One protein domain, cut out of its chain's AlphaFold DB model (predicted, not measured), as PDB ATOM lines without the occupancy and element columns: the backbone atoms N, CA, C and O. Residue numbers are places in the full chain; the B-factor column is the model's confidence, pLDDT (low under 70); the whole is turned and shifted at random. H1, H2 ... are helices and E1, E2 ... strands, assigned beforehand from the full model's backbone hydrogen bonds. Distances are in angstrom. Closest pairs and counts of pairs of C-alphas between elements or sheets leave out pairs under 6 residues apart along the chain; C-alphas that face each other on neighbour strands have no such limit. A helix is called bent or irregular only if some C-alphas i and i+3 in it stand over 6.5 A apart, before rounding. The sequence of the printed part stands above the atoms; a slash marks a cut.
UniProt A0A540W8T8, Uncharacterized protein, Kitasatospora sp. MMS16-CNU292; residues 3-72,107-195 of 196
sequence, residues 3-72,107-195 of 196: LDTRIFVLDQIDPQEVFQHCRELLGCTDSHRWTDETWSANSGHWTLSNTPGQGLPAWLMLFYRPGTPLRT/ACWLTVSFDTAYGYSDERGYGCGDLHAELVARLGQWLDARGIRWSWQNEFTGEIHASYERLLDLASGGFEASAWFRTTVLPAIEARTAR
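Overview. This is residues 3 to 72 and 107 to 195 of the 196 residues of an uncharacterized protein of Kitasatospora sp. MMS16-CNU292 (UniProt A0A540W8T8). Picture a twisted sheet of seven strands with two helices, H1 and H2, covering one face and running along the strands. H4 packs on H2, away from the sheet, and the small H3 sits by H2 near E6. The 159 printed residues hold four named helices and seven named strands in the order E1 H1 E2 E3 E4 E5 H2 E6 E7 H3 H4, a mixed class; the sheet runs E2 E3 E4 E5 E1 E6 E7, antiparallel throughout. The whole is compact, with a radius of gyration of the C-alphas of 15.4 A and spans of 48 by 39 by 30 A.

Along the chain. Find C-alpha 3 at (102.144, 1.770, -6.262); from there E1, residues 3 to 9, runs 19.5 A. H1, residues 15 to 25, covers 15.3 A. Next come E2, residues 34 to 38, E3, residues 46 to 50, and E4, residues 59 to 64. Past the cut, E5, residues 110 to 117, runs 23.4 A from C-alpha 110 at (84.041, -5.463, -3.594). H2, residues 128 to 144, is 23.9 A long. Then follow E6, residues 150 to 154, E7, residues 160 to 162, and H3, residues 167 to 170. H4, residues 178 to 193, spans 20.1 A and ends at C-alpha 193, (80.610, 4.654, -26.365).

Arrangement. Look first at E2, E3 and E4, a meander, each strand the antiparallel neighbour of the one before: N 35 and O 49 are 2.9 A apart, N 48 and O 62 2.9 A. E4 and E5 bring N 61 and O 113 to 3.0 A, E5 and E1 N 7 and O 112 to 2.8 A, E1 and E6 N 8 and O 151 to 2.8 A. The hairpin E6 and E7 has N 161 and O 152 at 2.8 A. H1 and H2 are on the same face, making two layers, helices on one face of a sheet; each has a height over the sheet of 9.0 A. H1 lies over E4. H2 lies over E1 and only just over E6, where 3 of its C-alphas fall. E5, H2 and E6 form a split strand-helix-strand unit, two strands running the same way with E1 between them; its crossover is right-handed. H2 is the hub. With residues 135 to 139 alone it touches H1, at a steep tilt of 48 degrees, opposite ways; the closest C-alphas, of Leu 25 and Leu 135, are 6.8 A apart. H2 touches H4 at a shallow tilt of 26 degrees, the same way, closest at the C-alphas of Ala 137 and Val 185, 6.1 A. H2 touches H3 at the C-alphas of Gly 129 and Leu 170, 5.0 A, their closest. H3 only grazes the sheet, with residues 167 to 170, and H4 is not on it. In H1 and H2 every O i to N i+4 pair is within hydrogen-bond range, in H4 9 of 12; H3 is too short for one.

Size, cuts and confidence. Residues 73 to 106 are not printed; C-alphas 72 and 107 are 5.0 A apart across the cut. Of the links that are printed whole, none is long. H4 has a kink of 35 degrees near residue 185 and is irregular, only just: C-alphas 183 and 186 are 6.6 A apart. Confidence is under 70 at 21 residues, among them 40 to 42 and 172 to 182.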
ATOM      1  N   LEU A   3     103.333   1.258  -5.604       89.12
ATOM      2  CA  LEU A   3     102.144   1.770  -6.262       89.12
ATOM      3  C   LEU A   3     100.993   0.827  -5.894       89.12
ATOM      4  O   LEU A   3     101.075  -0.346  -6.252       89.12
ATOM      5  N   ASP A   4      99.951   1.316  -5.230       92.19
ATOM      6  CA  ASP A   4      98.670   0.625  -5.039       92.19
ATOM      7  C   ASP A   4      97.652   1.189  -6.036       92.19
ATOM      8  O   ASP A   4      97.553   2.390  -6.271       92.19
ATOM      9  N   THR A   5      96.867   0.335  -6.676       93.19
ATOM     10  CA  THR A   5      95.733   0.794  -7.482       93.19
ATOM     11  C   THR A   5      94.501   0.021  -7.092       93.19
ATOM     12  O   THR A   5      94.435  -1.200  -7.243       93.19
ATOM     13  N   ARG A   6      93.514   0.770  -6.599       95.56
ATOM     14  CA  ARG A   6      92.248   0.234  -6.111       95.56
ATOM     15  C   ARG A   6      91.187   0.357  -7.186       95.56
ATOM     16  O   ARG A   6      90.988   1.428  -7.750       95.56
ATOM     17  N   ILE A   7      90.482  -0.733  -7.441       97.88
ATOM     18  CA  ILE A   7      89.346  -0.819  -8.349       97.88
ATOM     19  C   ILE A   7      88.120  -1.165  -7.512       97.88
ATOM     20  O   ILE A   7      88.077  -2.210  -6.864       97.88
ATOM     21  N   PHE A   8      87.113  -0.302  -7.541       97.75
ATOM     22  CA  PHE A   8      85.838  -0.520  -6.871       97.75
ATOM     23  C   PHE A   8      84.851  -1.118  -7.862       97.75
ATOM     24  O   PHE A   8      84.493  -0.485  -8.862       97.75
ATOM     25  N   VAL A   9      84.386  -2.328  -7.571       98.25
ATOM     26  CA  VAL A   9      83.335  -2.987  -8.343       98.25
ATOM     27  C   VAL A   9      82.000  -2.636  -7.708       98.25
ATOM     28  O   VAL A   9      81.759  -2.956  -6.547       98.25
ATOM     29  N   LEU A  10      81.156  -1.912  -8.442       97.75
ATOM     30  CA  LEU A  10      79.995  -1.221  -7.874       97.75
ATOM     31  C   LEU A  10      78.745  -2.104  -7.814       97.75
ATOM     32  O   LEU A  10      77.884  -1.879  -6.968       97.75
ATOM     33  N   ASP A  11      78.646  -3.096  -8.699       97.81
ATOM     34  CA  ASP A  11      77.495  -3.997  -8.785       97.81
ATOM     35  C   ASP A  11      77.816  -5.392  -8.244       97.81
ATOM     36  O   ASP A  11      78.975  -5.788  -8.113       97.81
ATOM     37  N   GLN A  12      76.759  -6.149  -7.941       97.75
ATOM     38  CA  GLN A  12      76.870  -7.501  -7.413       97.75
ATOM     39  C   GLN A  12      77.613  -8.438  -8.366       97.75
ATOM     40  O   GLN A  12      77.220  -8.623  -9.516       97.75
ATOM     41  N   ILE A  13      78.649  -9.086  -7.839       97.62
ATOM     42  CA  ILE A  13      79.448 -10.094  -8.536       97.62
ATOM     43  C   ILE A  13      80.016 -11.107  -7.535       97.62
ATOM     44  O   ILE A  13      80.150 -10.795  -6.348       97.62
ATOM     45  N   ASP A  14      80.332 -12.318  -7.999       97.81
ATOM     46  CA  ASP A  14      81.022 -13.328  -7.193       97.81
ATOM     47  C   ASP A  14      82.499 -12.928  -6.971       97.81
ATOM     48  O   ASP A  14      83.259 -12.836  -7.942       97.81
ATOM     49  N   PRO A  15      82.940 -12.714  -5.714       97.88
ATOM     50  CA  PRO A  15      84.330 -12.405  -5.387       97.88
ATOM     51  C   PRO A  15      85.337 -13.433  -5.909       97.88
ATOM     52  O   PRO A  15      86.432 -13.051  -6.322       97.88
ATOM     53  N   GLN A  16      84.975 -14.719  -5.930       97.81
ATOM     54  CA  GLN A  16      85.873 -15.784  -6.378       97.81
ATOM     55  C   GLN A  16      86.124 -15.706  -7.887       97.81
ATOM     56  O   GLN A  16      87.258 -15.881  -8.329       97.81
ATOM     57  N   GLU A  17      85.101 -15.368  -8.681       98.12
ATOM     58  CA  GLU A  17      85.264 -15.164 -10.126       98.12
ATOM     59  C   GLU A  17      86.170 -13.967 -10.428       98.12
ATOM     60  O   GLU A  17      87.057 -14.062 -11.280       98.12
ATOM     61  N   VAL A  18      85.985 -12.852  -9.710       98.44
ATOM     62  CA  VAL A  18      86.834 -11.662  -9.873       98.44
ATOM     63  C   VAL A  18      88.273 -11.969  -9.471       98.44
ATOM     64  O   VAL A  18      89.200 -11.645 -10.217       98.44
ATOM     65  N   PHE A  19      88.475 -12.618  -8.323       98.44
ATOM     66  CA  PHE A  19      89.805 -12.971  -7.837       98.44
ATOM     67  C   PHE A  19      90.521 -13.918  -8.799       98.44
ATOM     68  O   PHE A  19      91.677 -13.679  -9.150       98.44
ATOM     69  N   GLN A  20      89.831 -14.954  -9.281       98.31
ATOM     70  CA  GLN A  20      90.384 -15.897 -10.248       98.31
ATOM     71  C   GLN A  20      90.768 -15.199 -11.558       98.31
ATOM     72  O   GLN A  20      91.866 -15.424 -12.067       98.31
ATOM     73  N   HIS A  21      89.930 -14.293 -12.067       98.50
ATOM     74  CA  HIS A  21      90.284 -13.529 -13.258       98.50
ATOM     75  C   HIS A  21      91.506 -12.626 -13.023       98.50
ATOM     76  O   HIS A  21      92.432 -12.605 -13.830       98.50
ATOM     77  N   CYS A  22      91.575 -11.932 -11.885       98.56
ATOM     78  CA  CYS A  22      92.737 -11.110 -11.537       98.56
ATOM     79  C   CYS A  22      94.018 -11.948 -11.401       98.56
ATOM     80  O   CYS A  22      95.092 -11.514 -11.815       98.56
ATOM     81  N   ARG A  23      93.918 -13.176 -10.877       98.12
ATOM     82  CA  ARG A  23      95.035 -14.128 -10.842       98.12
ATOM     83  C   ARG A  23      95.529 -14.471 -12.246       98.12
ATOM     84  O   ARG A  23      96.740 -14.475 -12.460       98.12
ATOM     85  N   GLU A  24      94.625 -14.721 -13.191       98.00
ATOM     86  CA  GLU A  24      94.971 -14.980 -14.597       98.00
ATOM     87  C   GLU A  24      95.676 -13.779 -15.240       98.00
ATOM     88  O   GLU A  24      96.672 -13.963 -15.939       98.00
ATOM     89  N   LEU A  25      95.220 -12.552 -14.953       97.19
ATOM     90  CA  LEU A  25      95.867 -11.326 -15.436       97.19
ATOM     91  C   LEU A  25      97.317 -11.195 -14.950       97.19
ATOM     92  O   LEU A  25      98.169 -10.722 -15.698       97.19
ATOM     93  N   LEU A  26      97.607 -11.655 -13.732       97.00
ATOM     94  CA  LEU A  26      98.958 -11.671 -13.165       97.00
ATOM     95  C   LEU A  26      99.815 -12.855 -13.639       97.00
ATOM     96  O   LEU A  26     100.959 -12.987 -13.206       97.00
ATOM     97  N   GLY A  27      99.278 -13.734 -14.491       96.81
ATOM     98  CA  GLY A  27      99.967 -14.945 -14.928       96.81
ATOM     99  C   GLY A  27     100.073 -16.015 -13.838       96.81
ATOM    100  O   GLY A  27     100.958 -16.872 -13.903       96.81
ATOM    101  N   CYS A  28      99.195 -15.986 -12.828       96.88
ATOM    102  CA  CYS A  28      99.156 -17.038 -11.821       96.88
ATOM    103  C   CYS A  28      98.865 -18.398 -12.467       96.88
ATOM    104  O   CYS A  28      97.990 -18.552 -13.312       96.88
ATOM    105  N   THR A  29      99.554 -19.407 -11.959       95.69
ATOM    106  CA  THR A  29      99.295 -20.832 -12.195       95.69
ATOM    107  C   THR A  29      98.792 -21.497 -10.910       95.69
ATOM    108  O   THR A  29      98.826 -20.892  -9.833       95.69
ATOM    109  N   ASP A  30      98.423 -22.776 -10.987       94.19
ATOM    110  CA  ASP A  30      97.995 -23.575  -9.827       94.19
ATOM    111  C   ASP A  30      99.072 -23.714  -8.735       94.19
ATOM    112  O   ASP A  30      98.756 -24.002  -7.584       94.19
ATOM    113  N   SER A  31     100.352 -23.482  -9.058       94.62
ATOM    114  CA  SER A  31     101.436 -23.523  -8.066       94.62
ATOM    115  C   SER A  31     101.511 -22.271  -7.189       94.62
ATOM    116  O   SER A  31     102.216 -22.278  -6.180       94.62
ATOM    117  N   HIS A  32     100.823 -21.189  -7.563       98.00
ATOM    118  CA  HIS A  32     100.841 -19.939  -6.812       98.00
ATOM    119  C   HIS A  32      99.840 -19.991  -5.661       98.00
ATOM    120  O   HIS A  32      98.624 -20.058  -5.869       98.00
ATOM    121  N   ARG A  33     100.350 -19.892  -4.436       97.50
ATOM    122  CA  ARG A  33      99.557 -19.890  -3.206       97.50
ATOM    123  C   ARG A  33      98.735 -18.615  -3.061       97.50
ATOM    124  O   ARG A  33      99.120 -17.547  -3.550       97.50
ATOM    125  N   TRP A  34      97.621 -18.753  -2.361       97.50
ATOM    126  CA  TRP A  34      96.720 -17.679  -1.979       97.50
ATOM    127  C   TRP A  34      95.968 -18.051  -0.704       97.50
ATOM    128  O   TRP A  34      96.001 -19.209  -0.280       97.50
ATOM    129  N   THR A  35      95.329 -17.060  -0.102       96.56
ATOM    130  CA  THR A  35      94.551 -17.184   1.127       96.56
ATOM    131  C   THR A  35      93.160 -16.587   0.940       96.56
ATOM    132  O   THR A  35      92.968 -15.704   0.102       96.56
ATOM    133  N   ASP A  36      92.210 -17.106   1.716       95.94
ATOM    134  CA  ASP A  36      90.859 -16.574   1.897       95.94
ATOM    135  C   ASP A  36      90.633 -16.423   3.399       95.94
ATOM    136  O   ASP A  36      90.421 -17.409   4.112       95.94
ATOM    137  N   GLU A  37      90.820 -15.210   3.901       92.94
ATOM    138  CA  GLU A  37      90.909 -14.955   5.334       92.94
ATOM    139  C   GLU A  37      89.962 -13.836   5.753       92.94
ATOM    140  O   GLU A  37      89.740 -12.856   5.036       92.94
ATOM    141  N   THR A  38      89.407 -13.967   6.956       86.12
ATOM    142  CA  THR A  38      88.664 -12.878   7.582       86.12
ATOM    143  C   THR A  38      89.639 -11.787   8.006       86.12
ATOM    144  O   THR A  38      90.603 -12.049   8.722       86.12
ATOM    145  N   TRP A  39      89.373 -10.542   7.600       70.50
ATOM    146  CA  TRP A  39      90.188  -9.389   8.007       70.50
ATOM    147  C   TRP A  39      90.139  -9.199   9.528       70.50
ATOM    148  O   TRP A  39      91.137  -8.911  10.184       70.50
ATOM    149  N   SER A  40      88.955  -9.401  10.108       66.19
ATOM    150  CA  SER A  40      88.777  -9.568  11.547       66.19
ATOM    151  C   SER A  40      87.556 -10.439  11.826       66.19
ATOM    152  O   SER A  40      86.583 -10.420  11.070       66.19
ATOM    153  N   ALA A  41      87.571 -11.173  12.941       61.97
ATOM    154  CA  ALA A  41      86.490 -12.097  13.302       61.97
ATOM    155  C   ALA A  41      85.101 -11.431  13.407       61.97
ATOM    156  O   ALA A  41      84.089 -12.108  13.248       61.97
ATOM    157  N   ASN A  42      85.051 -10.114  13.642       61.06
ATOM    158  CA  ASN A  42      83.815  -9.379  13.922       61.06
ATOM    159  C   ASN A  42      83.387  -8.416  12.802       61.06
ATOM    160  O   ASN A  42      82.264  -7.924  12.843       61.06
ATOM    161  N   SER A  43      84.240  -8.132  11.811       71.56
ATOM    162  CA  SER A  43      83.905  -7.173  10.739       71.56
ATOM    163  C   SER A  43      82.987  -7.765   9.670       71.56
ATOM    164  O   SER A  43      82.305  -7.036   8.954       71.56
ATOM    165  N   GLY A  44      82.989  -9.092   9.514       79.06
ATOM    166  CA  GLY A  44      82.369  -9.744   8.361       79.06
ATOM    167  C   GLY A  44      83.067  -9.421   7.033       79.06
ATOM    168  O   GLY A  44      82.508  -9.732   5.982       79.06
ATOM    169  N   HIS A  45      84.251  -8.798   7.075       86.75
ATOM    170  CA  HIS A  45      85.085  -8.497   5.916       86.75
ATOM    171  C   HIS A  45      86.047  -9.653   5.663       86.75
ATOM    172  O   HIS A  45      86.672 -10.182   6.587       86.75
ATOM    173  N   TRP A  46      86.172 -10.018   4.398       93.19
ATOM    174  CA  TRP A  46      87.024 -11.093   3.922       93.19
ATOM    175  C   TRP A  46      88.012 -10.555   2.900       93.19
ATOM    176  O   TRP A  46      87.739  -9.565   2.214       93.19
ATOM    177  N   THR A  47      89.168 -11.206   2.828       95.75
ATOM    178  CA  THR A  47      90.228 -10.878   1.883       95.75
ATOM    179  C   THR A  47      90.684 -12.133   1.159       95.75
ATOM    180  O   THR A  47      91.158 -13.078   1.789       95.75
ATOM    181  N   LEU A  48      90.597 -12.103  -0.169       97.69
ATOM    182  CA  LEU A  48      91.299 -13.040  -1.038       97.69
ATOM    183  C   LEU A  48      92.635 -12.419  -1.435       97.69
ATOM    184  O   LEU A  48      92.664 -11.310  -1.965       97.69
ATOM    185  N   SER A  49      93.747 -13.112  -1.191       97.94
ATOM    186  CA  SER A  49      95.082 -12.562  -1.453       97.94
ATOM    187  C   SER A  49      96.020 -13.598  -2.049       97.94
ATOM    188  O   SER A  49      96.093 -14.721  -1.555       97.94
ATOM    189  N   ASN A  50      96.814 -13.238  -3.063       97.44
ATOM    190  CA  ASN A  50      97.976 -14.065  -3.409       97.44
ATOM    191  C   ASN A  50      99.057 -13.929  -2.316       97.44
ATOM    192  O   ASN A  50      99.097 -12.944  -1.580       97.44
ATOM    193  N   THR A  51      99.916 -14.941  -2.149       95.06
ATOM    194  CA  THR A  51     101.046 -14.824  -1.212       95.06
ATOM    195  C   THR A  51     102.166 -13.990  -1.854       95.06
ATOM    196  O   THR A  51     102.583 -14.321  -2.971       95.06
ATOM    197  N   PRO A  52     102.710 -12.964  -1.173       92.50
ATOM    198  CA  PRO A  52     103.865 -12.211  -1.663       92.50
ATOM    199  C   PRO A  52     105.112 -13.083  -1.888       92.50
ATOM    200  O   PRO A  52     105.261 -14.160  -1.308       92.50
ATOM    201  N   GLY A  53     106.040 -12.603  -2.722       91.56
ATOM    202  CA  GLY A  53     107.341 -13.255  -2.942       91.56
ATOM    203  C   GLY A  53     107.317 -14.482  -3.862       91.56
ATOM    204  O   GLY A  53     108.280 -15.242  -3.888       91.56
ATOM    205  N   GLN A  54     106.239 -14.683  -4.624       95.25
ATOM    206  CA  GLN A  54     106.091 -15.813  -5.557       95.25
ATOM    207  C   GLN A  54     106.510 -15.485  -7.002       95.25
ATOM    208  O   GLN A  54     106.221 -16.259  -7.906       95.25
ATOM    209  N   GLY A  55     107.175 -14.345  -7.231       94.38
ATOM    210  CA  GLY A  55     107.588 -13.901  -8.571       94.38
ATOM    211  C   GLY A  55     106.469 -13.286  -9.417       94.38
ATOM    212  O   GLY A  55     106.658 -13.077 -10.609       94.38
ATOM    213  N   LEU A  56     105.315 -12.994  -8.809       96.25
ATOM    214  CA  LEU A  56     104.206 -12.301  -9.465       96.25
ATOM    215  C   LEU A  56     104.482 -10.793  -9.557       96.25
ATOM    216  O   LEU A  56     105.143 -10.248  -8.667       96.25
ATOM    217  N   PRO A  57     103.971 -10.114 -10.600       95.94
ATOM    218  CA  PRO A  57     104.283  -8.709 -10.844       95.94
ATOM    219  C   PRO A  57     103.602  -7.756  -9.855       95.94
ATOM    220  O   PRO A  57     104.114  -6.666  -9.645       95.94
ATOM    221  N   ALA A  58     102.512  -8.186  -9.209       96.81
ATOM    222  CA  ALA A  58     101.809  -7.430  -8.178       96.81
ATOM    223  C   ALA A  58     101.329  -8.346  -7.040       96.81
ATOM    224  O   ALA A  58     101.009  -9.529  -7.248       96.81
ATOM    225  N   TRP A  59     101.227  -7.782  -5.840       97.44
ATOM    226  CA  TRP A  59     100.421  -8.335  -4.762       97.44
ATOM    227  C   TRP A  59      98.951  -8.030  -5.069       97.44
ATOM    228  O   TRP A  59      98.559  -6.877  -5.215       97.44
ATOM    229  N   LEU A  60      98.153  -9.085  -5.227       98.31
ATOM    230  CA  LEU A  60      96.713  -8.996  -5.435       98.31
ATOM    231  C   LEU A  60      95.999  -9.181  -4.106       98.31
ATOM    232  O   LEU A  60      96.163 -10.227  -3.475       98.31
ATOM    233  N   MET A  61      95.148  -8.222  -3.766       97.88
ATOM    234  CA  MET A  61      94.203  -8.305  -2.658       97.88
ATOM    235  C   MET A  61      92.795  -7.991  -3.170       97.88
ATOM    236  O   MET A  61      92.594  -7.038  -3.917       97.88
ATOM    237  N   LEU A  62      91.808  -8.788  -2.773       98.00
ATOM    238  CA  LEU A  62      90.398  -8.529  -3.032       98.00
ATOM    239  C   LEU A  62      89.646  -8.504  -1.707       98.00
ATOM    240  O   LEU A  62      89.587  -9.510  -1.007       98.00
ATOM    241  N   PHE A  63      89.035  -7.365  -1.405       95.75
ATOM    242  CA  PHE A  63      88.235  -7.135  -0.207       95.75
ATOM    243  C   PHE A  63      86.754  -7.300  -0.528       95.75
ATOM    244  O   PHE A  63      86.262  -6.704  -1.489       95.75
ATOM    245  N   TYR A  64      86.029  -8.085   0.265       95.44
ATOM    246  CA  TYR A  64      84.603  -8.333   0.045       95.44
ATOM    247  C   TYR A  64      83.859  -8.692   1.334       95.44
ATOM    248  O   TYR A  64      84.453  -8.914   2.392       95.44
ATOM    249  N   ARG A  65      82.530  -8.782   1.231       93.44
ATOM    250  CA  ARG A  65      81.660  -9.375   2.251       93.44
ATOM    251  C   ARG A  65      80.784 -10.463   1.612       93.44
ATOM    252  O   ARG A  65      80.194 -10.223   0.559       93.44
ATOM    253  N   PRO A  66      80.672 -11.668   2.197       91.25
ATOM    254  CA  PRO A  66      79.828 -12.719   1.636       91.25
ATOM    255  C   PRO A  66      78.353 -12.299   1.554       91.25
ATOM    256  O   PRO A  66      77.721 -12.006   2.566       91.25
ATOM    257  N   GLY A  67      77.797 -12.295   0.339       91.12
ATOM    258  CA  GLY A  67      76.366 -12.081   0.091       91.12
ATOM    259  C   GLY A  67      75.848 -10.653   0.306       91.12
ATOM    260  O   GLY A  67      74.637 -10.448   0.274       91.12
ATOM    261  N   THR A  68      76.718  -9.667   0.528       93.88
ATOM    262  CA  THR A  68      76.323  -8.277   0.795       93.88
ATOM    263  C   THR A  68      77.392  -7.308   0.275       93.88
ATOM    264  O   THR A  68      78.547  -7.719   0.162       93.88
ATOM    265  N   PRO A  69      77.055  -6.043  -0.049       93.69
ATOM    266  CA  PRO A  69      78.059  -5.074  -0.468       93.69
ATOM    267  C   PRO A  69      79.162  -4.899   0.578       93.69
ATOM    268  O   PRO A  69      78.878  -4.835   1.778       93.69
ATOM    269  N   LEU A  70      80.409  -4.755   0.119       90.94
ATOM    270  CA  LEU A  70      81.519  -4.322   0.967       90.94
ATOM    271  C   LEU A  70      81.205  -2.977   1.636       90.94
ATOM    272  O   LEU A  70      81.451  -2.823   2.831       90.94
ATOM    273  N   ARG A  71      80.620  -2.040   0.881       89.56
ATOM    274  CA  ARG A  71      80.155  -0.740   1.377       89.56
ATOM    275  C   ARG A  71      78.837  -0.351   0.714       89.56
ATOM    276  O   ARG A  71      78.753  -0.337  -0.515       89.56
ATOM    277  N   THR A  72      77.815  -0.032   1.507       88.62
ATOM    278  CA  THR A  72      76.519   0.437   0.986       88.62
ATOM    279  C   THR A  72      76.558   1.918   0.597       88.62
ATOM    280  O   THR A  72      77.515   2.629   0.905       88.62
ATOM    281  N   ALA A 107      80.723   3.542  -2.376       91.94
ATOM    282  CA  ALA A 107      79.890   2.356  -2.242       91.94
ATOM    283  C   ALA A 107      80.300   1.319  -3.292       91.94
ATOM    284  O   ALA A 107      80.469   1.644  -4.468       91.94
ATOM    285  N   CYS A 108      80.483   0.075  -2.867       95.56
ATOM    286  CA  CYS A 108      80.956  -0.986  -3.742       95.56
ATOM    287  C   CYS A 108      80.575  -2.364  -3.213       95.56
ATOM    288  O   CYS A 108      80.386  -2.584  -2.013       95.56
ATOM    289  N   TRP A 109      80.483  -3.312  -4.137       97.06
ATOM    290  CA  TRP A 109      80.287  -4.715  -3.825       97.06
ATOM    291  C   TRP A 109      81.577  -5.373  -3.340       97.06
ATOM    292  O   TRP A 109      81.556  -6.132  -2.373       97.06
ATOM    293  N   LEU A 110      82.698  -5.042  -3.981       97.44
ATOM    294  CA  LEU A 110      84.041  -5.463  -3.594       97.44
ATOM    295  C   LEU A 110      85.087  -4.460  -4.098       97.44
ATOM    296  O   LEU A 110      84.813  -3.665  -5.003       97.44
ATOM    297  N   THR A 111      86.291  -4.548  -3.542       97.44
ATOM    298  CA  THR A 111      87.456  -3.771  -3.983       97.44
ATOM    299  C   THR A 111      88.572  -4.718  -4.392       97.44
ATOM    300  O   THR A 111      88.900  -5.636  -3.645       97.44
ATOM    301  N   VAL A 112      89.185  -4.472  -5.546       98.38
ATOM    302  CA  VAL A 112      90.425  -5.123  -5.984       98.38
ATOM    303  C   VAL A 112      91.575  -4.143  -5.786       98.38
ATOM    304  O   VAL A 112      91.444  -2.978  -6.142       98.38
ATOM    305  N   SER A 113      92.690  -4.601  -5.235       97.38
ATOM    306  CA  SER A 113      93.934  -3.850  -5.086       97.38
ATOM    307  C   SER A 113      95.060  -4.626  -5.759       97.38
ATOM    308  O   SER A 113      95.223  -5.834  -5.547       97.38
ATOM    309  N   PHE A 114      95.804  -3.918  -6.605       97.31
ATOM    310  CA  PHE A 114      97.085  -4.362  -7.134       97.31
ATOM    311  C   PHE A 114      98.166  -3.483  -6.523       97.31
ATOM    312  O   PHE A 114      98.142  -2.276  -6.739       97.31
ATOM    313  N   ASP A 115      99.100  -4.091  -5.797       95.25
ATOM    314  CA  ASP A 115     100.211  -3.398  -5.146       95.25
ATOM    315  C   ASP A 115     101.552  -3.880  -5.727       95.25
ATOM    316  O   ASP A 115     101.890  -5.069  -5.673       95.25
ATOM    317  N   THR A 116     102.313  -2.961  -6.321       94.25
ATOM    318  CA  THR A 116     103.569  -3.246  -7.031       94.25
ATOM    319  C   THR A 116     104.684  -2.320  -6.565       94.25
ATOM    320  O   THR A 116     104.496  -1.124  -6.379       94.25
ATOM    321  N   ALA A 117     105.910  -2.824  -6.431       90.75
ATOM    322  CA  ALA A 117     107.053  -1.968  -6.111       90.75
ATOM    323  C   ALA A 117     107.303  -0.905  -7.200       90.75
ATOM    324  O   ALA A 117     107.372  -1.241  -8.378       90.75
ATOM    325  N   TYR A 118     107.565   0.355  -6.819       86.12
ATOM    326  CA  TYR A 118     107.846   1.425  -7.797       86.12
ATOM    327  C   TYR A 118     109.037   1.126  -8.719       86.12
ATOM    328  O   TYR A 118     109.080   1.600  -9.849       86.12
ATOM    329  N   GLY A 119     110.000   0.328  -8.246       84.94
ATOM    330  CA  GLY A 119     111.155  -0.116  -9.032       84.94
ATOM    331  C   GLY A 119     110.876  -1.284  -9.983       84.94
ATOM    332  O   GLY A 119     111.824  -1.827 -10.545       84.94
ATOM    333  N   TYR A 120     109.621  -1.718 -10.120       89.50
ATOM    334  CA  TYR A 120     109.241  -2.771 -11.052       89.50
ATOM    335  C   TYR A 120     109.487  -2.341 -12.501       89.50
ATOM    336  O   TYR A 120     109.129  -1.234 -12.904       89.50
ATOM    337  N   SER A 121     110.056  -3.262 -13.274       90.25
ATOM    338  CA  SER A 121     110.120  -3.219 -14.729       90.25
ATOM    339  C   SER A 121     109.971  -4.642 -15.251       90.25
ATOM    340  O   SER A 121     110.597  -5.557 -14.708       90.25
ATOM    341  N   ASP A 122     109.193  -4.831 -16.310       87.94
ATOM    342  CA  ASP A 122     109.112  -6.114 -17.010       87.94
ATOM    343  C   ASP A 122     110.145  -6.225 -18.152       87.94
ATOM    344  O   ASP A 122     110.926  -5.305 -18.411       87.94
ATOM    345  N   GLU A 123     110.154  -7.366 -18.849       89.31
ATOM    346  CA  GLU A 123     111.052  -7.634 -19.986       89.31
ATOM    347  C   GLU A 123     110.791  -6.734 -21.209       89.31
ATOM    348  O   GLU A 123     111.646  -6.623 -22.089       89.31
ATOM    349  N   ARG A 124     109.619  -6.087 -21.276       84.69
ATOM    350  CA  ARG A 124     109.246  -5.118 -22.319       84.69
ATOM    351  C   ARG A 124     109.717  -3.702 -21.972       84.69
ATOM    352  O   ARG A 124     109.604  -2.817 -22.815       84.69
ATOM    353  N   GLY A 125     110.246  -3.492 -20.764       85.75
ATOM    354  CA  GLY A 125     110.611  -2.181 -20.231       85.75
ATOM    355  C   GLY A 125     109.435  -1.420 -19.613       85.75
ATOM    356  O   GLY A 125     109.566  -0.225 -19.362       85.75
ATOM    357  N   TYR A 126     108.293  -2.078 -19.385       86.75
ATOM    358  CA  TYR A 126     107.119  -1.445 -18.784       86.75
ATOM    359  C   TYR A 126     107.300  -1.303 -17.279       86.75
ATOM    360  O   TYR A 126     107.636  -2.276 -16.600       86.75
ATOM    361  N   GLY A 127     107.051  -0.095 -16.770       90.06
ATOM    362  CA  GLY A 127     107.115   0.204 -15.345       90.06
ATOM    363  C   GLY A 127     105.869  -0.248 -14.581       90.06
ATOM    364  O   GLY A 127     104.904  -0.763 -15.149       90.06
ATOM    365  N   CYS A 128     105.866  -0.011 -13.269       90.12
ATOM    366  CA  CYS A 128     104.698  -0.263 -12.411       90.12
ATOM    367  C   CYS A 128     103.432   0.470 -12.894       90.12
ATOM    368  O   CYS A 128     102.353  -0.115 -12.887       90.12
ATOM    369  N   GLY A 129     103.556   1.711 -13.371       89.50
ATOM    370  CA  GLY A 129     102.427   2.484 -13.887       89.50
ATOM    371  C   GLY A 129     101.791   1.863 -15.135       89.50
ATOM    372  O   GLY A 129     100.572   1.714 -15.216       89.50
ATOM    373  N   ASP A 130     102.623   1.419 -16.081       88.94
ATOM    374  CA  ASP A 130     102.173   0.721 -17.292       88.94
ATOM    375  C   ASP A 130     101.482  -0.608 -16.963       88.94
ATOM    376  O   ASP A 130     100.415  -0.904 -17.506       88.94
ATOM    377  N   LEU A 131     102.052  -1.381 -16.029       92.19
ATOM    378  CA  LEU A 131     101.442  -2.609 -15.519       92.19
ATOM    379  C   LEU A 131     100.052  -2.332 -14.935       92.19
ATOM    380  O   LEU A 131      99.094  -3.024 -15.269       92.19
ATOM    381  N   HIS A 132      99.928  -1.323 -14.073       93.12
ATOM    382  CA  HIS A 132      98.668  -1.008 -13.403       93.12
ATOM    383  C   HIS A 132      97.606  -0.535 -14.390       93.12
ATOM    384  O   HIS A 132      96.469  -1.006 -14.337       93.12
ATOM    385  N   ALA A 133      97.978   0.318 -15.345       91.94
ATOM    386  CA  ALA A 133      97.078   0.730 -16.410       91.94
ATOM    387  C   ALA A 133      96.598  -0.481 -17.239       91.94
ATOM    388  O   ALA A 133      95.404  -0.594 -17.533       91.94
ATOM    389  N   GLU A 134      97.492  -1.422 -17.570       92.62
ATOM    390  CA  GLU A 134      97.144  -2.659 -18.279       92.62
ATOM    391  C   GLU A 134      96.190  -3.550 -17.461       92.62
ATOM    392  O   GLU A 134      95.188  -4.033 -17.998       92.62
ATOM    393  N   LEU A 135      96.456  -3.737 -16.164       95.50
ATOM    394  CA  LEU A 135      95.617  -4.534 -15.264       95.50
ATOM    395  C   LEU A 135      94.215  -3.936 -15.111       95.50
ATOM    396  O   LEU A 135      93.226  -4.651 -15.287       95.50
ATOM    397  N   VAL A 136      94.117  -2.627 -14.858       96.00
ATOM    398  CA  VAL A 136      92.836  -1.917 -14.741       96.00
ATOM    399  C   VAL A 136      92.055  -1.995 -16.053       96.00
ATOM    400  O   VAL A 136      90.863  -2.294 -16.032       96.00
ATOM    401  N   ALA A 137      92.707  -1.800 -17.207       94.94
ATOM    402  CA  ALA A 137      92.042  -1.901 -18.504       94.94
ATOM    403  C   ALA A 137      91.462  -3.297 -18.757       94.94
ATOM    404  O   ALA A 137      90.311  -3.424 -19.175       94.94
ATOM    405  N   ARG A 138      92.254  -4.349 -18.518       96.44
ATOM    406  CA  ARG A 138      91.841  -5.733 -18.784       96.44
ATOM    407  C   ARG A 138      90.748  -6.197 -17.821       96.44
ATOM    408  O   ARG A 138      89.769  -6.790 -18.272       96.44
ATOM    409  N   LEU A 139      90.867  -5.869 -16.532       98.12
ATOM    410  CA  LEU A 139      89.799  -6.117 -15.562       98.12
ATOM    411  C   LEU A 139      88.528  -5.348 -15.950       98.12
ATOM    412  O   LEU A 139      87.441  -5.921 -15.980       98.12
ATOM    413  N   GLY A 140      88.669  -4.077 -16.327       97.25
ATOM    414  CA  GLY A 140      87.574  -3.231 -16.786       97.25
ATOM    415  C   GLY A 140      86.814  -3.808 -17.978       97.25
ATOM    416  O   GLY A 140      85.585  -3.863 -17.958       97.25
ATOM    417  N   GLN A 141      87.527  -4.330 -18.979       96.81
ATOM    418  CA  GLN A 141      86.920  -5.000 -20.136       96.81
ATOM    419  C   GLN A 141      86.113  -6.234 -19.726       96.81
ATOM    420  O   GLN A 141      85.013  -6.468 -20.233       96.81
ATOM    421  N   TRP A 142      86.652  -7.027 -18.801       97.94
ATOM    422  CA  TRP A 142      85.992  -8.226 -18.299       97.94
ATOM    423  C   TRP A 142      84.722  -7.904 -17.490       97.94
ATOM    424  O   TRP A 142      83.730  -8.636 -17.599       97.94
ATOM    425  N   LEU A 143      84.723  -6.792 -16.744       98.12
ATOM    426  CA  LEU A 143      83.560  -6.261 -16.023       98.12
ATOM    427  C   LEU A 143      82.512  -5.671 -16.984       98.12
ATOM    428  O   LEU A 143      81.329  -6.003 -16.891       98.12
ATOM    429  N   ASP A 144      82.939  -4.885 -17.975       97.06
ATOM    430  CA  ASP A 144      82.063  -4.298 -19.000       97.06
ATOM    431  C   ASP A 144      81.351  -5.367 -19.846       97.06
ATOM    432  O   ASP A 144      80.193  -5.201 -20.250       97.06
ATOM    433  N   ALA A 145      82.025  -6.490 -20.116       96.81
ATOM    434  CA  ALA A 145      81.433  -7.636 -20.804       96.81
ATOM    435  C   ALA A 145      80.274  -8.270 -20.014       96.81
ATOM    436  O   ALA A 145      79.406  -8.905 -20.611       96.81
ATOM    437  N   ARG A 146      80.237  -8.065 -18.692       97.31
ATOM    438  CA  ARG A 146      79.185  -8.528 -17.772       97.31
ATOM    439  C   ARG A 146      78.185  -7.434 -17.397       97.31
ATOM    440  O   ARG A 146      77.253  -7.706 -16.651       97.31
ATOM    441  N   GLY A 147      78.362  -6.214 -17.909       97.19
ATOM    442  CA  GLY A 147      77.522  -5.069 -17.552       97.19
ATOM    443  C   GLY A 147      77.717  -4.590 -16.111       97.19
ATOM    444  O   GLY A 147      76.817  -3.964 -15.562       97.19
ATOM    445  N   ILE A 148      78.867  -4.891 -15.502       98.00
ATOM    446  CA  ILE A 148      79.188  -4.515 -14.125       98.00
ATOM    447  C   ILE A 148      79.858  -3.144 -14.123       98.00
ATOM    448  O   ILE A 148      80.872  -2.937 -14.791       98.00
ATOM    449  N   ARG A 149      79.303  -2.198 -13.362       97.94
ATOM    450  CA  ARG A 149      79.877  -0.862 -13.193       97.94
ATOM    451  C   ARG A 149      81.088  -0.920 -12.271       97.94
ATOM    452  O   ARG A 149      81.107  -1.645 -11.278       97.94
ATOM    453  N   TRP A 150      82.088  -0.108 -12.588       98.12
ATOM    454  CA  TRP A 150      83.336  -0.045 -11.842       98.12
ATOM    455  C   TRP A 150      83.988   1.336 -11.943       98.12
ATOM    456  O   TRP A 150      83.755   2.096 -12.894       98.12
ATOM    457  N   SER A 151      84.802   1.647 -10.942       97.25
ATOM    458  CA  SER A 151      85.645   2.843 -10.858       97.25
ATOM    459  C   SER A 151      87.012   2.458 -10.302       97.25
ATOM    460  O   SER A 151      87.168   1.357  -9.777       97.25
ATOM    461  N   TRP A 152      88.005   3.329 -10.422       95.25
ATOM    462  CA  TRP A 152      89.333   3.085  -9.866       95.25
ATOM    463  C   TRP A 152      89.908   4.353  -9.238       95.25
ATOM    464  O   TRP A 152      89.538   5.458  -9.630       95.25
ATOM    465  N   GLN A 153      90.776   4.186  -8.243       92.19
ATOM    466  CA  GLN A 153      91.438   5.274  -7.532       92.19
ATOM    467  C   GLN A 153      92.876   5.429  -8.009       92.19
ATOM    468  O   GLN A 153      93.639   4.460  -8.039       92.19
ATOM    469  N   ASN A 154      93.252   6.662  -8.324       83.00
ATOM    470  CA  ASN A 154      94.638   7.038  -8.528       83.00
ATOM    471  C   ASN A 154      95.299   7.288  -7.164       83.00
ATOM    472  O   ASN A 154      94.920   8.226  -6.468       83.00
ATOM    473  N   GLU A 155      96.289   6.481  -6.775       81.75
ATOM    474  CA  GLU A 155      96.974   6.635  -5.480       81.75
ATOM    475  C   GLU A 155      97.667   7.994  -5.329       81.75
ATOM    476  O   GLU A 155      97.675   8.565  -4.242       81.75
ATOM    477  N   PHE A 156      98.216   8.556  -6.412       74.12
ATOM    478  CA  PHE A 156      98.976   9.806  -6.336       74.12
ATOM    479  C   PHE A 156      98.098  11.020  -6.036       74.12
ATOM    480  O   PHE A 156      98.558  11.970  -5.403       74.12
ATOM    481  N   THR A 157      96.865  11.021  -6.542       76.56
ATOM    482  CA  THR A 157      95.940  12.155  -6.407       76.56
ATOM    483  C   THR A 157      94.805  11.880  -5.428       76.56
ATOM    484  O   THR A 157      94.137  12.818  -5.001       76.56
ATOM    485  N   GLY A 158      94.558  10.612  -5.095       80.31
ATOM    486  CA  GLY A 158      93.376  10.153  -4.370       80.31
ATOM    487  C   GLY A 158      92.086  10.198  -5.198       80.31
ATOM    488  O   GLY A 158      91.051   9.745  -4.711       80.31
ATOM    489  N   GLU A 159      92.124  10.715  -6.433       86.31
ATOM    490  CA  GLU A 159      90.942  10.888  -7.278       86.31
ATOM    491  C   GLU A 159      90.368   9.537  -7.718       86.31
ATOM    492  O   GLU A 159      91.101   8.608  -8.069       86.31
ATOM    493  N   ILE A 160      89.039   9.453  -7.736       90.94
ATOM    494  CA  ILE A 160      88.303   8.291  -8.233       90.94
ATOM    495  C   ILE A 160      87.807   8.597  -9.644       90.94
ATOM    496  O   ILE A 160      87.164   9.617  -9.890       90.94
ATOM    497  N   HIS A 161      88.089   7.688 -10.567       93.00
ATOM    498  CA  HIS A 161      87.761   7.808 -11.979       93.00
ATOM    499  C   HIS A 161      86.752   6.738 -12.386       93.00
ATOM    500  O   HIS A 161      86.866   5.565 -12.007       93.00
ATOM    501  N   ALA A 162      85.744   7.127 -13.168       94.50
ATOM    502  CA  ALA A 162      84.748   6.182 -13.638       94.50
ATOM    503  C   ALA A 162      85.306   5.374 -14.814       94.50
ATOM    504  O   ALA A 162      85.657   5.911 -15.865       94.50
ATOM    505  N   SER A 163      85.326   4.049 -14.666       93.75
ATOM    506  CA  SER A 163      85.726   3.132 -15.736       93.75
ATOM    507  C   SER A 163      87.097   3.506 -16.339       93.75
ATOM    508  O   SER A 163      88.079   3.546 -15.612       93.75
ATOM    509  N   TYR A 164      87.209   3.800 -17.636       93.12
ATOM    510  CA  TYR A 164      88.507   4.087 -18.275       93.12
ATOM    511  C   TYR A 164      88.958   5.550 -18.193       93.12
ATOM    512  O   TYR A 164      89.953   5.917 -18.824       93.12
ATOM    513  N   GLU A 165      88.221   6.408 -17.488       90.69
ATOM    514  CA  GLU A 165      88.599   7.810 -17.337       90.69
ATOM    515  C   GLU A 165      90.028   7.928 -16.812       90.69
ATOM    516  O   GLU A 165      90.405   7.243 -15.868       90.69
ATOM    517  N   ARG A 166      90.821   8.791 -17.460       86.75
ATOM    518  CA  ARG A 166      92.179   9.172 -17.037       86.75
ATOM    519  C   ARG A 166      93.165   8.012 -16.861       86.75
ATOM    520  O   ARG A 166      94.217   8.188 -16.263       86.75
ATOM    521  N   LEU A 167      92.895   6.848 -17.458       85.44
ATOM    522  CA  LEU A 167      93.776   5.681 -17.345       85.44
ATOM    523  C   LEU A 167      95.183   5.922 -17.922       85.44
ATOM    524  O   LEU A 167      96.152   5.317 -17.479       85.44
ATOM    525  N   LEU A 168      95.302   6.836 -18.889       81.25
ATOM    526  CA  LEU A 168      96.594   7.284 -19.419       81.25
ATOM    527  C   LEU A 168      97.494   7.914 -18.354       81.25
ATOM    528  O   LEU A 168      98.709   7.860 -18.507       81.25
ATOM    529  N   ASP A 169      96.916   8.480 -17.295       81.75
ATOM    530  CA  ASP A 169      97.665   9.162 -16.239       81.75
ATOM    531  C   ASP A 169      98.434   8.164 -15.351       81.75
ATOM    532  O   ASP A 169      99.392   8.559 -14.692       81.75
ATOM    533  N   LEU A 170      98.052   6.876 -15.353       79.00
ATOM    534  CA  LEU A 170      98.794   5.804 -14.674       79.00
ATOM    535  C   LEU A 170     100.047   5.374 -15.445       79.00
ATOM    536  O   LEU A 170     101.010   4.926 -14.830       79.00
ATOM    537  N   ALA A 171     100.049   5.473 -16.775       77.25
ATOM    538  CA  ALA A 171     101.136   4.947 -17.590       77.25
ATOM    539  C   ALA A 171     102.394   5.823 -17.467       77.25
ATOM    540  O   ALA A 171     102.387   7.026 -17.749       77.25
ATOM    541  N   SER A 172     103.504   5.209 -17.062       62.47
ATOM    542  CA  SER A 172     104.790   5.870 -16.849       62.47
ATOM    543  C   SER A 172     105.514   6.148 -18.170       62.47
ATOM    544  O   SER A 172     106.513   5.517 -18.486       62.47
ATOM    545  N   GLY A 173     105.056   7.137 -18.941       53.25
ATOM    546  CA  GLY A 173     105.841   7.672 -20.057       53.25
ATOM    547  C   GLY A 173     105.033   8.019 -21.299       53.25
ATOM    548  O   GLY A 173     104.399   7.178 -21.934       53.25
ATOM    549  N   GLY A 174     105.127   9.288 -21.698       50.19
ATOM    550  CA  GLY A 174     104.647   9.752 -22.990       50.19
ATOM    551  C   GLY A 174     105.244   8.944 -24.150       50.19
ATOM    552  O   GLY A 174     106.423   8.609 -24.177       50.19
ATOM    553  N   PHE A 175     104.400   8.697 -25.148       40.16
ATOM    554  CA  PHE A 175     104.696   8.099 -26.452       40.16
ATOM    555  C   PHE A 175     104.904   6.571 -26.527       40.16
ATOM    556  O   PHE A 175     104.263   5.972 -27.392       40.16
ATOM    557  N   GLU A 176     105.667   5.900 -25.657       46.28
ATOM    558  CA  GLU A 176     105.834   4.424 -25.735       46.28
ATOM    559  C   GLU A 176     104.651   3.644 -25.129       46.28
ATOM    560  O   GLU A 176     104.208   2.651 -25.715       46.28
ATOM    561  N   ALA A 177     103.989   4.190 -24.102       50.22
ATOM    562  CA  ALA A 177     102.706   3.685 -23.595       50.22
ATOM    563  C   ALA A 177     101.550   3.776 -24.624       50.22
ATOM    564  O   ALA A 177     100.462   3.237 -24.419       50.22
ATOM    565  N   SER A 178     101.764   4.429 -25.774       53.34
ATOM    566  CA  SER A 178     100.723   4.628 -26.790       53.34
ATOM    567  C   SER A 178     100.299   3.343 -27.494       53.34
ATOM    568  O   SER A 178      99.177   3.284 -27.987       53.34
ATOM    569  N   ALA A 179     101.179   2.342 -27.624       61.56
ATOM    570  CA  ALA A 179     100.872   1.164 -28.435       61.56
ATOM    571  C   ALA A 179      99.784   0.308 -27.777       61.56
ATOM    572  O   ALA A 179      98.730   0.109 -28.376       61.56
ATOM    573  N   TRP A 180      99.998  -0.111 -26.526       67.75
ATOM    574  CA  TRP A 180      99.013  -0.904 -25.790       67.75
ATOM    575  C   TRP A 180      97.725  -0.104 -25.542       67.75
ATOM    576  O   TRP A 180      96.629  -0.641 -25.701       67.75
ATOM    577  N   PHE A 181      97.833   1.199 -25.248       64.62
ATOM    578  CA  PHE A 181      96.661   2.054 -25.096       64.62
ATOM    579  C   PHE A 181      95.824   2.080 -26.380       64.62
ATOM    580  O   PHE A 181      94.613   1.894 -26.328       64.62
ATOM    581  N   ARG A 182      96.457   2.225 -27.551       66.88
ATOM    582  CA  ARG A 182      95.760   2.224 -28.849       66.88
ATOM    583  C   ARG A 182      95.191   0.863 -29.238       66.88
ATOM    584  O   ARG A 182      94.187   0.832 -29.936       66.88
ATOM    585  N   THR A 183      95.823  -0.243 -28.848       71.25
ATOM    586  CA  THR A 183      95.382  -1.586 -29.262       71.25
ATOM    587  C   THR A 183      94.431  -2.250 -28.278       71.25
ATOM    588  O   THR A 183      93.698  -3.150 -28.674       71.25
ATOM    589  N   THR A 184      94.449  -1.836 -27.011       66.25
ATOM    590  CA  THR A 184      93.719  -2.506 -25.928       66.25
ATOM    591  C   THR A 184      92.715  -1.566 -25.270       66.25
ATOM    592  O   THR A 184      91.531  -1.890 -25.216       66.25
ATOM    593  N   VAL A 185      93.141  -0.386 -24.807       66.69
ATOM    594  CA  VAL A 185      92.258   0.528 -24.052       66.69
ATOM    595  C   VAL A 185      91.306   1.283 -24.963       66.69
ATOM    596  O   VAL A 185      90.100   1.282 -24.733       66.69
ATOM    597  N   LEU A 186      91.836   1.916 -26.008       70.94
ATOM    598  CA  LEU A 186      91.063   2.754 -26.914       70.94
ATOM    599  C   LEU A 186      89.912   1.973 -27.574       70.94
ATOM    600  O   LEU A 186      88.788   2.464 -27.511       70.94
ATOM    601  N   PRO A 187      90.108   0.733 -28.073       75.50
ATOM    602  CA  PRO A 187      88.996  -0.054 -28.602       75.50
ATOM    603  C   PRO A 187      87.926  -0.385 -27.553       75.50
ATOM    604  O   PRO A 187      86.746  -0.463 -27.888       75.50
ATOM    605  N   ALA A 188      88.301  -0.564 -26.280       71.25
ATOM    606  CA  ALA A 188      87.340  -0.811 -25.204       71.25
ATOM    607  C   ALA A 188      86.510   0.438 -24.872       71.25
ATOM    608  O   ALA A 188      85.290   0.342 -24.715       71.25
ATOM    609  N   ILE A 189      87.149   1.613 -24.844       68.94
ATOM    610  CA  ILE A 189      86.462   2.905 -24.714       68.94
ATOM    611  C   ILE A 189      85.475   3.088 -25.873       68.94
ATOM    612  O   ILE A 189      84.293   3.351 -25.643       68.94
ATOM    613  N   GLU A 190      85.940   2.894 -27.110       75.81
ATOM    614  CA  GLU A 190      85.124   3.036 -28.320       75.81
ATOM    615  C   GLU A 190      83.915   2.087 -28.299       75.81
ATOM    616  O   GLU A 190      82.780   2.520 -28.515       75.81
ATOM    617  N   ALA A 191      84.125   0.814 -27.947       71.75
ATOM    618  CA  ALA A 191      83.060  -0.180 -27.835       71.75
ATOM    619  C   ALA A 191      82.002   0.191 -26.783       71.75
ATOM    620  O   ALA A 191      80.818  -0.087 -26.983       71.75
ATOM    621  N   ARG A 192      82.403   0.836 -25.678       66.75
ATOM    622  CA  ARG A 192      81.474   1.314 -24.650       66.75
ATOM    623  C   ARG A 192      80.678   2.530 -25.116       66.75
ATOM    624  O   ARG A 192      79.471   2.558 -24.911       66.75
ATOM    625  N   THR A 193      81.314   3.490 -25.790       65.69
ATOM    626  CA  THR A 193      80.610   4.654 -26.365       65.69
ATOM    627  C   THR A 193      79.656   4.291 -27.506       65.69
ATOM    628  O   THR A 193      78.722   5.038 -27.779       65.69
ATOM    629  N   ALA A 194      79.869   3.147 -28.163       63.88
ATOM    630  CA  ALA A 194      79.035   2.664 -29.260       63.88
ATOM    631  C   ALA A 194      77.811   1.836 -28.812       63.88
ATOM    632  O   ALA A 194      76.986   1.483 -29.659       63.88
ATOM    633  N   ARG A 195      77.678   1.496 -27.519       53.16
ATOM    634  CA  ARG A 195      76.482   0.816 -26.991       53.16
ATOM    635  C   ARG A 195      75.378   1.860 -26.718       53.16
ATOM    636  O   ARG A 195      75.657   2.806 -25.984       53.16
TER     637      ARG A 195